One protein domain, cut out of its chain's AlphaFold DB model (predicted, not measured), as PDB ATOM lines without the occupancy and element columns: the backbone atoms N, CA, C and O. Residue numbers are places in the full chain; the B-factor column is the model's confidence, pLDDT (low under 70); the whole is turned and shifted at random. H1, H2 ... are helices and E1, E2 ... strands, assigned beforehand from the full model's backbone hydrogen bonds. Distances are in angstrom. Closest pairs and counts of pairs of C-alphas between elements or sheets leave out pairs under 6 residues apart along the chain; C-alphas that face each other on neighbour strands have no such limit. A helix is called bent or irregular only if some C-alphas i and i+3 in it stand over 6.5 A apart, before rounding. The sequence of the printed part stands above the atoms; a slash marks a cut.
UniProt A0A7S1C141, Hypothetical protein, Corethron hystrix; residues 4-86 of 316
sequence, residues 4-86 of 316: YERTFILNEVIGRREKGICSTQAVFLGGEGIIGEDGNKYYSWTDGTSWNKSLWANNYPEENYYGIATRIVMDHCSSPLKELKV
ATOM      1  N   TYR A   4      60.122  94.216 116.395       81.25
ATOM      2  CA  TYR A   4      60.168  94.601 117.807       81.25
ATOM      3  C   TYR A   4      61.593  94.867 118.307       81.25
ATOM      4  O   TYR A   4      61.848  95.916 118.891       81.25
ATOM      5  N   GLU A   5      62.542  93.963 118.043       79.50
ATOM      6  CA  GLU A   5      63.945  94.159 118.437       79.50
ATOM      7  C   GLU A   5      64.544  95.413 117.799       79.50
ATOM      8  O   GLU A   5      65.288  96.148 118.440       79.50
ATOM      9  N   ARG A   6      64.184  95.699 116.548       76.25
ATOM     10  CA  ARG A   6      64.586  96.929 115.863       76.25
ATOM     11  C   ARG A   6      64.032  98.171 116.559       76.25
ATOM     12  O   ARG A   6      64.774  99.117 116.803       76.25
ATOM     13  N   THR A   7      62.748  98.169 116.910       79.88
ATOM     14  CA  THR A   7      62.132  99.256 117.681       79.88
ATOM     15  C   THR A   7      62.780  99.414 119.056       79.88
ATOM     16  O   THR A   7      62.957 100.545 119.508       79.88
ATOM     17  N   PHE A   8      63.162  98.313 119.706       83.94
ATOM     18  CA  PHE A   8      63.903  98.329 120.965       83.94
ATOM     19  C   PHE A   8      65.293  98.953 120.792       83.94
ATOM     20  O   PHE A   8      65.633  99.873 121.527       83.94
ATOM     21  N   ILE A   9      66.067  98.532 119.789       81.75
ATOM     22  CA  ILE A   9      67.393  99.098 119.505       81.75
ATOM     23  C   ILE A   9      67.298 100.613 119.279       81.75
ATOM     24  O   ILE A   9      68.016 101.375 119.923       81.75
ATOM     25  N   LEU A  10      66.370 101.057 118.428       76.62
ATOM     26  CA  LEU A  10      66.180 102.479 118.127       76.62
ATOM     27  C   LEU A  10      65.787 103.296 119.362       76.62
ATOM     28  O   LEU A  10      66.313 104.382 119.582       76.62
ATOM     29  N   ASN A  11      64.849 102.799 120.169       79.50
ATOM     30  CA  ASN A  11      64.309 103.583 121.279       79.50
ATOM     31  C   ASN A  11      65.154 103.506 122.553       79.50
ATOM     32  O   ASN A  11      65.283 104.514 123.248       79.50
ATOM     33  N   GLU A  12      65.695 102.329 122.859       81.62
ATOM     34  CA  GLU A  12      66.275 102.006 124.166       81.62
ATOM     35  C   GLU A  12      67.805 101.904 124.131       81.62
ATOM     36  O   GLU A  12      68.448 102.248 125.118       81.62
ATOM     37  N   VAL A  13      68.404 101.461 123.016       80.81
ATOM     38  CA  VAL A  13      69.871 101.304 122.903       80.81
ATOM     39  C   VAL A  13      70.519 102.564 122.339       80.81
ATOM     40  O   VAL A  13      71.463 103.085 122.922       80.81
ATOM     41  N   ILE A  14      69.997 103.062 121.218       77.31
ATOM     42  CA  ILE A  14      70.460 104.302 120.585       77.31
ATOM     43  C   ILE A  14      69.961 105.523 121.386       77.31
ATOM     44  O   ILE A  14      70.673 106.508 121.556       77.31
ATOM     45  N   GLY A  15      68.779 105.399 122.000       65.81
ATOM     46  CA  GLY A  15      68.265 106.321 123.009       65.81
ATOM     47  C   GLY A  15      67.428 107.475 122.447       65.81
ATOM     48  O   GLY A  15      67.777 108.149 121.483       65.81
ATOM     49  N   ARG A  16      66.309 107.783 123.118       56.31
ATOM     50  CA  ARG A  16      65.391 108.890 122.759       56.31
ATOM     51  C   ARG A  16      65.939 110.310 122.984       56.31
ATOM     52  O   ARG A  16      65.237 111.264 122.649       56.31
ATOM     53  N   ARG A  17      67.122 110.487 123.591       47.22
ATOM     54  CA  ARG A  17      67.608 111.818 124.019       47.22
ATOM     55  C   ARG A  17      68.080 112.716 122.872       47.22
ATOM     56  O   ARG A  17      68.179 113.918 123.079       47.22
ATOM     57  N   GLU A  18      68.252 112.182 121.667       50.31
ATOM     58  CA  GLU A  18      68.645 112.959 120.481       50.31
ATOM     59  C   GLU A  18      67.485 113.248 119.511       50.31
ATOM     60  O   GLU A  18      67.702 113.562 118.345       50.31
ATOM     61  N   LYS A  19      66.225 113.197 119.964       46.75
ATOM     62  CA  LYS A  19      65.033 113.422 119.113       46.75
ATOM     63  C   LYS A  19      64.923 114.802 118.429       46.75
ATOM     64  O   LYS A  19      63.927 115.052 117.757       46.75
ATOM     65  N   GLY A  20      65.912 115.684 118.572       52.78
ATOM     66  CA  GLY A  20      65.983 116.965 117.863       52.78
ATOM     67  C   GLY A  20      67.057 117.046 116.774       52.78
ATOM     68  O   GLY A  20      67.006 117.968 115.966       52.78
ATOM     69  N   ILE A  21      68.018 116.119 116.731       52.09
ATOM     70  CA  ILE A  21      69.132 116.170 115.780       52.09
ATOM     71  C   ILE A  21      69.245 114.790 115.151       52.09
ATOM     72  O   ILE A  21      69.814 113.870 115.727       52.09
ATOM     73  N   CYS A  22      68.684 114.645 113.954       56.38
ATOM     74  CA  CYS A  22      69.006 113.505 113.114       56.38
ATOM     75  C   CYS A  22      70.475 113.592 112.720       56.38
ATOM     76  O   CYS A  22      70.823 114.279 111.761       56.38
ATOM     77  N   SER A  23      71.343 112.933 113.486       57.59
ATOM     78  CA  SER A  23      72.705 112.706 113.038       57.59
ATOM     79  C   SER A  23      72.647 111.735 111.857       57.59
ATOM     80  O   SER A  23      71.891 110.765 111.853       57.59
ATOM     81  N   THR A  24      73.435 111.999 110.820       58.66
ATOM     82  CA  THR A  24      73.602 111.102 109.664       58.66
ATOM     83  C   THR A  24      74.451 109.871 110.005       58.66
ATOM     84  O   THR A  24      74.941 109.175 109.114       58.66
ATOM     85  N   GLN A  25      74.697 109.617 111.293       71.88
ATOM     86  CA  GLN A  25      75.606 108.577 111.737       71.88
ATOM     87  C   GLN A  25      74.879 107.236 111.748       71.88
ATOM     88  O   GLN A  25      74.023 106.956 112.582       71.88
ATOM     89  N   ALA A  26      75.249 106.393 110.790       78.50
ATOM     90  CA  ALA A  26      74.830 105.006 110.761       78.50
ATOM     91  C   ALA A  26      75.535 104.197 111.864       78.50
ATOM     92  O   ALA A  26      76.679 104.496 112.217       78.50
ATOM     93  N   VAL A  27      74.869 103.158 112.369       82.75
ATOM     94  CA  VAL A  27      75.372 102.261 113.422       82.75
ATOM     95  C   VAL A  27      75.451 100.828 112.888       82.75
ATOM     96  O   VAL A  27      74.495 100.337 112.286       82.75
ATOM     97  N   PHE A  28      76.575 100.142 113.107       86.44
ATOM     98  CA  PHE A  28      76.794  98.749 112.714       86.44
ATOM     99  C   PHE A  28      76.025  97.772 113.607       86.44
ATOM    100  O   PHE A  28      76.092  97.845 114.835       86.44
ATOM    101  N   LEU A  29      75.358  96.804 112.969       85.06
ATOM    102  CA  LEU A  29      74.564  95.765 113.640       85.06
ATOM    103  C   LEU A  29      75.188  94.360 113.567       85.06
ATOM    104  O   LEU A  29      74.518  93.380 113.871       85.06
ATOM    105  N   GLY A  30      76.442  94.239 113.122       83.31
ATOM    106  CA  GLY A  30      77.129  92.942 113.031       83.31
ATOM    107  C   GLY A  30      76.622  92.022 111.913       83.31
ATOM    108  O   GLY A  30      76.854  90.818 111.969       83.31
ATOM    109  N   GLY A  31      75.933  92.560 110.906       86.19
ATOM    110  CA  GLY A  31      75.596  91.820 109.692       86.19
ATOM    111  C   GLY A  31      76.600  92.088 108.572       86.19
ATOM    112  O   GLY A  31      77.157  93.190 108.470       86.19
ATOM    113  N   GLU A  32      76.792  91.100 107.706       85.88
ATOM    114  CA  GLU A  32      77.592  91.226 106.493       85.88
ATOM    115  C   GLU A  32      76.834  90.796 105.239       85.88
ATOM    116  O   GLU A  32      75.949  89.943 105.280       85.88
ATOM    117  N   GLY A  33      77.171  91.448 104.127       84.88
ATOM    118  CA  GLY A  33      76.764  91.056 102.786       84.88
ATOM    119  C   GLY A  33      77.988  90.600 101.999       84.88
ATOM    120  O   GLY A  33      78.937  91.374 101.851       84.88
ATOM    121  N   ILE A  34      77.952  89.371 101.493       80.75
ATOM    122  CA  ILE A  34      78.991  88.761 100.655       80.75
ATOM    123  C   ILE A  34      78.421  88.438  99.274       80.75
ATOM    124  O   ILE A  34      77.231  88.168  99.137       80.75
ATOM    125  N   ILE A  35      79.258  88.472  98.242       79.75
ATOM    126  CA  ILE A  35      78.868  88.077  96.883       79.75
ATOM    127  C   ILE A  35      79.361  86.648  96.673       79.75
ATOM    128  O   ILE A  35      80.547  86.381  96.863       79.75
ATOM    129  N   GLY A  36      78.446  85.738  96.350       78.94
ATOM    130  CA  GLY A  36      78.780  84.355  96.030       78.94
ATOM    131  C   GLY A  36      79.377  84.218  94.633       78.94
ATOM    132  O   GLY A  36      79.366  85.149  93.828       78.94
ATOM    133  N   GLU A  37      79.892  83.028  94.330       80.62
ATOM    134  CA  GLU A  37      80.485  82.712  93.021       80.62
ATOM    135  C   GLU A  37      79.477  82.814  91.864       80.62
ATOM    136  O   GLU A  37      79.856  83.061  90.723       80.62
ATOM    137  N   ASP A  38      78.186  82.675  92.165       84.12
ATOM    138  CA  ASP A  38      77.069  82.857  91.236       84.12
ATOM    139  C   ASP A  38      76.731  84.335  90.964       84.12
ATOM    140  O   ASP A  38      75.797  84.631  90.219       84.12
ATOM    141  N   GLY A  39      77.466  85.267  91.576       79.94
ATOM    142  CA  GLY A  39      77.215  86.702  91.494       79.94
ATOM    143  C   GLY A  39      76.042  87.176  92.353       79.94
ATOM    144  O   GLY A  39      75.786  88.380  92.400       79.94
ATOM    145  N   ASN A  40      75.352  86.277  93.064       80.94
ATOM    146  CA  ASN A  40      74.263  86.648  93.959       80.94
ATOM    147  C   ASN A  40      74.806  87.159  95.290       80.94
ATOM    148  O   ASN A  40      75.848  86.726  95.788       80.94
ATOM    149  N   LYS A  41      74.069  88.088  95.899       80.88
ATOM    150  CA  LYS A  41      74.427  88.652  97.198       80.88
ATOM    151  C   LYS A  41      73.747  87.890  98.331       80.88
ATOM    152  O   LYS A  41      72.522  87.778  98.378       80.88
ATOM    153  N   TYR A  42      74.558  87.404  99.259       83.88
ATOM    154  CA  TYR A  42      74.151  86.660 100.442       83.88
ATOM    155  C   TYR A  42      74.369  87.507 101.684       83.88
ATOM    156  O   TYR A  42      75.352  88.237 101.788       83.88
ATOM    157  N   TYR A  43      73.456  87.380 102.640       84.69
ATOM    158  CA  TYR A  43      73.514  88.111 103.895       84.69
ATOM    159  C   TYR A  43      73.499  87.155 105.065       84.69
ATOM    160  O   TYR A  43      72.709  86.208 105.098       84.69
ATOM    161  N   SER A  44      74.328  87.456 106.048       86.25
ATOM    162  CA  SER A  44      74.420  86.705 107.289       86.25
ATOM    163  C   SER A  44      74.584  87.656 108.466       86.25
ATOM    164  O   SER A  44      75.150  88.749 108.358       86.25
ATOM    165  N   TRP A  45      74.074  87.228 109.617       86.19
ATOM    166  CA  TRP A  45      74.449  87.820 110.893       86.19
ATOM    167  C   TRP A  45      75.668  87.088 111.448       86.19
ATOM    168  O   TRP A  45      75.744  85.861 111.395       86.19
ATOM    169  N   THR A  46      76.613  87.836 112.017       83.38
ATOM    170  CA  THR A  46      77.816  87.260 112.651       83.38
ATOM    171  C   THR A  46      77.514  86.410 113.885       83.38
ATOM    172  O   THR A  46      78.348  85.603 114.286       83.38
ATOM    173  N   ASP A  47      76.323  86.544 114.472       80.56
ATOM    174  CA  ASP A  47      75.860  85.702 115.579       80.56
ATOM    175  C   ASP A  47      75.193  84.392 115.115       80.56
ATOM    176  O   ASP A  47      74.736  83.606 115.946       80.56
ATOM    177  N   GLY A  48      75.145  84.139 113.800       83.19
ATOM    178  CA  GLY A  48      74.570  82.932 113.204       83.19
ATOM    179  C   GLY A  48      73.040  82.917 113.150       83.19
ATOM    180  O   GLY A  48      72.456  81.911 112.742       83.19
ATOM    181  N   THR A  49      72.372  84.001 113.547       82.94
ATOM    182  CA  THR A  49      70.910  84.088 113.483       82.94
ATOM    183  C   THR A  49      70.415  84.183 112.040       82.94
ATOM    184  O   THR A  49      71.120  84.620 111.124       82.94
ATOM    185  N   SER A  50      69.178  83.734 111.804       82.12
ATOM    186  CA  SER A  50      68.609  83.709 110.458       82.12
ATOM    187  C   SER A  50      68.362  85.116 109.917       82.12
ATOM    188  O   SER A  50      67.850  86.012 110.593       82.12
ATOM    189  N   TRP A  51      68.695  85.291 108.645       79.19
ATOM    190  CA  TRP A  51      68.502  86.539 107.930       79.19
ATOM    191  C   TRP A  51      67.034  86.769 107.534       79.19
ATOM    192  O   TRP A  51      66.367  85.848 107.066       79.19
ATOM    193  N   ASN A  52      66.530  88.006 107.662       81.06
ATOM    194  CA  ASN A  52      65.162  88.369 107.264       81.06
ATOM    195  C   ASN A  52      65.133  89.606 106.349       81.06
ATOM    196  O   ASN A  52      65.335  90.739 106.794       81.06
ATOM    197  N   LYS A  53      64.816  89.386 105.067       78.31
ATOM    198  CA  LYS A  53      64.778  90.426 104.026       78.31
ATOM    199  C   LYS A  53      63.678  91.476 104.244       78.31
ATOM    200  O   LYS A  53      63.832  92.601 103.784       78.31
ATOM    201  N   SER A  54      62.605  91.175 104.981       78.38
ATOM    202  CA  SER A  54      61.497  92.129 105.184       78.38
ATOM    203  C   SER A  54      61.853  93.336 106.066       78.38
ATOM    204  O   SER A  54      61.067  94.271 106.185       78.38
ATOM    205  N   LEU A  55      63.038  93.335 106.687       71.81
ATOM    206  CA  LEU A  55      63.505  94.412 107.563       71.81
ATOM    207  C   LEU A  55      64.206  95.566 106.824       71.81
ATOM    208  O   LEU A  55      64.551  96.572 107.453       71.81
ATOM    209  N   TRP A  56      64.409  95.444 105.516       74.00
ATOM    210  CA  TRP A  56      65.095  96.437 104.691       74.00
ATOM    211  C   TRP A  56      64.212  97.624 104.316       74.00
ATOM    212  O   TRP A  56      62.986  97.573 104.422       74.00
ATOM    213  N   ALA A  57      64.845  98.721 103.890       70.62
ATOM    214  CA  ALA A  57      64.126  99.791 103.204       70.62
ATOM    215  C   ALA A  57      63.524  99.224 101.920       70.62
ATOM    216  O   ALA A  57      64.152  98.396 101.258       70.62
ATOM    217  N   ASN A  58      62.346  99.712 101.528       64.19
ATOM    218  CA  ASN A  58      61.875  99.508 100.163       64.19
ATOM    219  C   ASN A  58      62.995  99.977  99.212       64.19
ATOM    220  O   ASN A  58      63.495 101.090  99.379       64.19
ATOM    221  N   ASN A  59      63.389  99.122  98.264       60.53
ATOM    222  CA  ASN A  59      64.508  99.301  97.319       60.53
ATOM    223  C   ASN A  59      65.921  98.976  97.836       60.53
ATOM    224  O   ASN A  59      66.886  99.292  97.146       60.53
ATOM    225  N   TYR A  60      66.061  98.327  98.997       60.81
ATOM    226  CA  TYR A  60      67.339  97.754  99.415       60.81
ATOM    227  C   TYR A  60      67.299  96.221  99.550       60.81
ATOM    228  O   TYR A  60      66.262  95.653  99.913       60.81
ATOM    229  N   PRO A  61      68.436  95.547  99.312       56.91
ATOM    230  CA  PRO A  61      69.741  96.117  98.941       56.91
ATOM    231  C   PRO A  61      69.752  96.714  97.525       56.91
ATOM    232  O   PRO A  61      69.124  96.164  96.626       56.91
ATOM    233  N   GLU A  62      70.423  97.856  97.331       60.38
ATOM    234  CA  GLU A  62      70.655  98.386  95.983       60.38
ATOM    235  C   GLU A  62      71.500  97.360  95.212       60.38
ATOM    236  O   GLU A  62      72.638  97.077  95.589       60.38
ATOM    237  N   GLU A  63      70.961  96.804  94.123       56.25
ATOM    238  CA  GLU A  63      71.602  95.752  93.307       56.25
ATOM    239  C   GLU A  63      72.911  96.201  92.619       56.25
ATOM    240  O   GLU A  63      73.554  95.428  91.916       56.25
ATOM    241  N   ASN A  64      73.345  97.447  92.828       56.09
ATOM    242  CA  ASN A  64      74.431  98.074  92.079       56.09
ATOM    243  C   ASN A  64      75.813  98.000  92.754       56.09
ATOM    244  O   ASN A  64      76.792  98.490  92.185       56.09
ATOM    245  N   TYR A  65      75.947  97.391  93.936       59.41
ATOM    246  CA  TYR A  65      77.257  97.200  94.574       59.41
ATOM    247  C   TYR A  65      77.931  95.899  94.124       59.41
ATOM    248  O   TYR A  65      78.050  94.941  94.887       59.41
ATOM    249  N   TYR A  66      78.406  95.885  92.878       55.69
ATOM    250  CA  TYR A  66      79.221  94.793  92.352       55.69
ATOM    251  C   TYR A  66      80.618  94.788  92.997       55.69
ATOM    252  O   TYR A  66      81.338  95.785  92.970       55.69
ATOM    253  N   GLY A  67      81.009  93.641  93.557       57.81
ATOM    254  CA  GLY A  67      82.395  93.313  93.911       57.81
ATOM    255  C   GLY A  67      82.913  93.752  95.285       57.81
ATOM    256  O   GLY A  67      84.111  93.621  95.518       57.81
ATOM    257  N   ILE A  68      82.082  94.265  96.201       62.00
ATOM    258  CA  ILE A  68      82.561  94.731  97.517       62.00
ATOM    259  C   ILE A  68      81.705  94.137  98.637       62.00
ATOM    260  O   ILE A  68      80.478  94.227  98.603       62.00
ATOM    261  N   ALA A  69      82.359  93.554  99.647       67.75
ATOM    262  CA  ALA A  69      81.702  93.174 100.893       67.75
ATOM    263  C   ALA A  69      81.051  94.411 101.529       67.75
ATOM    264  O   ALA A  69      81.642  95.491 101.552       67.75
ATOM    265  N   THR A  70      79.836  94.276 102.046       78.19
ATOM    266  CA  THR A  70      79.113  95.388 102.683       78.19
ATOM    267  C   THR A  70      78.812  95.070 104.133       78.19
ATOM    268  O   THR A  70      78.598  93.913 104.499       78.19
ATOM    269  N   ARG A  71      78.754  96.103 104.971       83.69
ATOM    270  CA  ARG A  71      78.286  95.976 106.355       83.69
ATOM    271  C   ARG A  71      76.849  96.464 106.459       83.69
ATOM    272  O   ARG A  71      76.462  97.423 105.791       83.69
ATOM    273  N   ILE A  72      76.069  95.793 107.301       82.12
ATOM    274  CA  ILE A  72      74.674  96.153 107.555       82.12
ATOM    275  C   ILE A  72      74.619  97.172 108.680       82.12
ATOM    276  O   ILE A  72      75.137  96.947 109.783       82.12
ATOM    277  N   VAL A  73      73.963  98.287 108.388       84.00
ATOM    278  CA  VAL A  73      73.797  99.394 109.319       84.00
ATOM    279  C   VAL A  73      72.340  99.775 109.512       84.00
ATOM    280  O   VAL A  73      71.477  99.485 108.681       84.00
ATOM    281  N   MET A  74      72.088 100.467 110.616       82.44
ATOM    282  CA  MET A  74      70.848 101.185 110.877       82.44
ATOM    283  C   MET A  74      71.139 102.679 110.931       82.44
ATOM    284  O   MET A  74      72.121 103.101 111.538       82.44
ATOM    285  N   ASP A  75      70.289 103.469 110.287       79.06
ATOM    286  CA  ASP A  75      70.346 104.923 110.381       79.06
ATOM    287  C   ASP A  75      69.728 105.382 111.707       79.06
ATOM    288  O   ASP A  75      68.750 104.797 112.176       79.06
ATOM    289  N   HIS A  76      70.253 106.455 112.290       73.06
ATOM    290  CA  HIS A  76      69.784 106.987 113.568       73.06
ATOM    291  C   HIS A  76      68.318 107.459 113.507       73.06
ATOM    292  O   HIS A  76      67.599 107.439 114.505       73.06
ATOM    293  N   CYS A  77      67.862 107.863 112.314       69.62
ATOM    294  CA  CYS A  77      66.523 108.417 112.096       69.62
ATOM    295  C   CYS A  77      65.608 107.590 111.203       69.62
ATOM    296  O   CYS A  77      64.405 107.850 111.143       69.62
ATOM    297  N   SER A  78      66.147 106.595 110.505       68.19
ATOM    298  CA  SER A  78      65.347 105.739 109.645       68.19
ATOM    299  C   SER A  78      65.378 104.341 110.206       68.19
ATOM    300  O   SER A  78      66.435 103.758 110.422       68.19
ATOM    301  N   SER A  79      64.195 103.784 110.395       65.44
ATOM    302  CA  SER A  79      64.089 102.422 110.851       65.44
ATOM    303  C   SER A  79      64.747 101.411 109.880       65.44
ATOM    304  O   SER A  79      65.310 100.448 110.396       65.44
ATOM    305  N   PRO A  80      64.687 101.524 108.535       79.25
ATOM    306  CA  PRO A  80      65.149 100.427 107.691       79.25
ATOM    307  C   PRO A  80      66.659 100.194 107.730       79.25
ATOM    308  O   PRO A  80      67.449 101.127 107.861       79.25
ATOM    309  N   LEU A  81      67.036  98.923 107.560       80.31
ATOM    310  CA  LEU A  81      68.426  98.527 107.355       80.31
ATOM    311  C   LEU A  81      68.947  99.074 106.023       80.31
ATOM    312  O   LEU A  81      68.203  99.127 105.038       80.31
ATOM    313  N   LYS A  82      70.224  99.458 106.010       81.00
ATOM    314  CA  LYS A  82      70.955  99.925 104.828       81.00
ATOM    315  C   LYS A  82      72.298  99.206 104.720       81.00
ATOM    316  O   LYS A  82      72.818  98.678 105.705       81.00
ATOM    317  N   GLU A  83      72.866  99.224 103.519       78.69
ATOM    318  CA  GLU A  83      74.255  98.827 103.290       78.69
ATOM    319  C   GLU A  83      75.171 100.033 103.365       78.69
ATOM    320  O   GLU A  83      74.851 101.101 102.844       78.69
ATOM    321  N   LEU A  84      76.345  99.829 103.947       77.06
ATOM    322  CA  LEU A  84      77.468 100.732 103.770       77.06
ATOM    323  C   LEU A  84      78.660  99.973 103.200       77.06
ATOM    324  O   LEU A  84      78.934  98.822 103.570       77.06
ATOM    325  N   LYS A  85      79.382 100.650 102.299       74.00
ATOM    326  CA  LYS A  85      80.732 100.237 101.917       74.00
ATOM    327  C   LYS A  85      81.589 100.201 103.179       74.00
ATOM    328  O   LYS A  85      81.436 101.045 104.055       74.00
ATOM    329  N   VAL A  86      82.477  99.214 103.256       62.31
ATOM    330  CA  VAL A  86      83.303  98.903 104.441       62.31
ATOM    331  C   VAL A  86      84.212 100.070 104.874       62.31
ATOM    332  O   VAL A  86      84.736 100.063 105.986       62.31
TER     333      VAL A  86
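This is residues 4 to 86 of the 316 residues of the protein "Hypothetical protein" of Corethron hystrix (UniProt A0A7S1C141). A small, strongly twisted sheet of four strands is made of two hairpins side by side, E1 with E2 and E3 with E4, and its longest strand E1 bends sharply. The short helix H1 lies toward one end of the longest axis, where the link of residues 14 to 26 loops out and returns to E1; the turn between E1 and E2 makes the other end, and a long loop, residues 46 to 69, leads from E2 round to E3. The printed part has 83 residues, with one named helix and four named strands in the order H1, E1, E2, E3, E4; the sheet's order is E2, E1, E3, E4, antiparallel throughout. The class is mixed, helices and strands, with under half of the residues in named elements. The whole is compact, with a radius of gyration of the C-alphas of 13.6 A, and its outline is elongated, 44 by 24 by 21 A.

The sheet consists of E2, residues 41 to 45, E1, residues 27 to 35, E3, residues 70 to 74, and E4, residues 81 to 85, in that order. The inner strands E1 and E3 are antiparallel at 148 degrees, with N 33 and O 70 at 2.9 A and N 74 and O 27 at 2.9 A, within hydrogen-bond range. E1 bends by 72 degrees at residue 30. E1 and the edge strand E2 form a hairpin at 142 degrees, with C-alphas 45 and 31 facing each other at 4.3 A and N 42 and O 34 at 2.8 A. E3 and the edge strand E4 form a hairpin at 139 degrees, with N 73 and O 82 at 2.9 A. E2 and E4 are apart. From edge to edge the strands' lines turn by 69 degrees. H1, residues 4 to 13, is only just on the sheet, with 5 pairs of C-alphas within 10 A, and only grazes it with residues 6 to 10. In H1 every O i to N i+4 pair is within hydrogen-bond range.

E1 is 22.1 A long from first to last C-alpha, from C-alpha 27 at (75.372, 102.261, 113.422) to C-alpha 35. E2 measures 13.7 A, E3 13.0 A and E4 13.6 A, with C-alpha 85 at (80.732, 100.237, 101.917). H1 begins at C-alpha 4, at (60.168, 94.601, 117.807), and is 12.8 A long; it is neither bent nor irregular, but only just: C-alphas 10 and 13 are 6.1 A apart.

The two C-alphas farthest apart, those of Arg 17 and Asp 38, are 44.8 A apart. The printed part has no cut. The links H1 to E1 and E2 to E3 are long, with 13 and 24 residues; E1 to E2 is tight and E3 to E4 short. The mean pLDDT of the printed part is 73.7, and residues 15 to 24, 58 to 69, 77 to 79 and 86 are under 70.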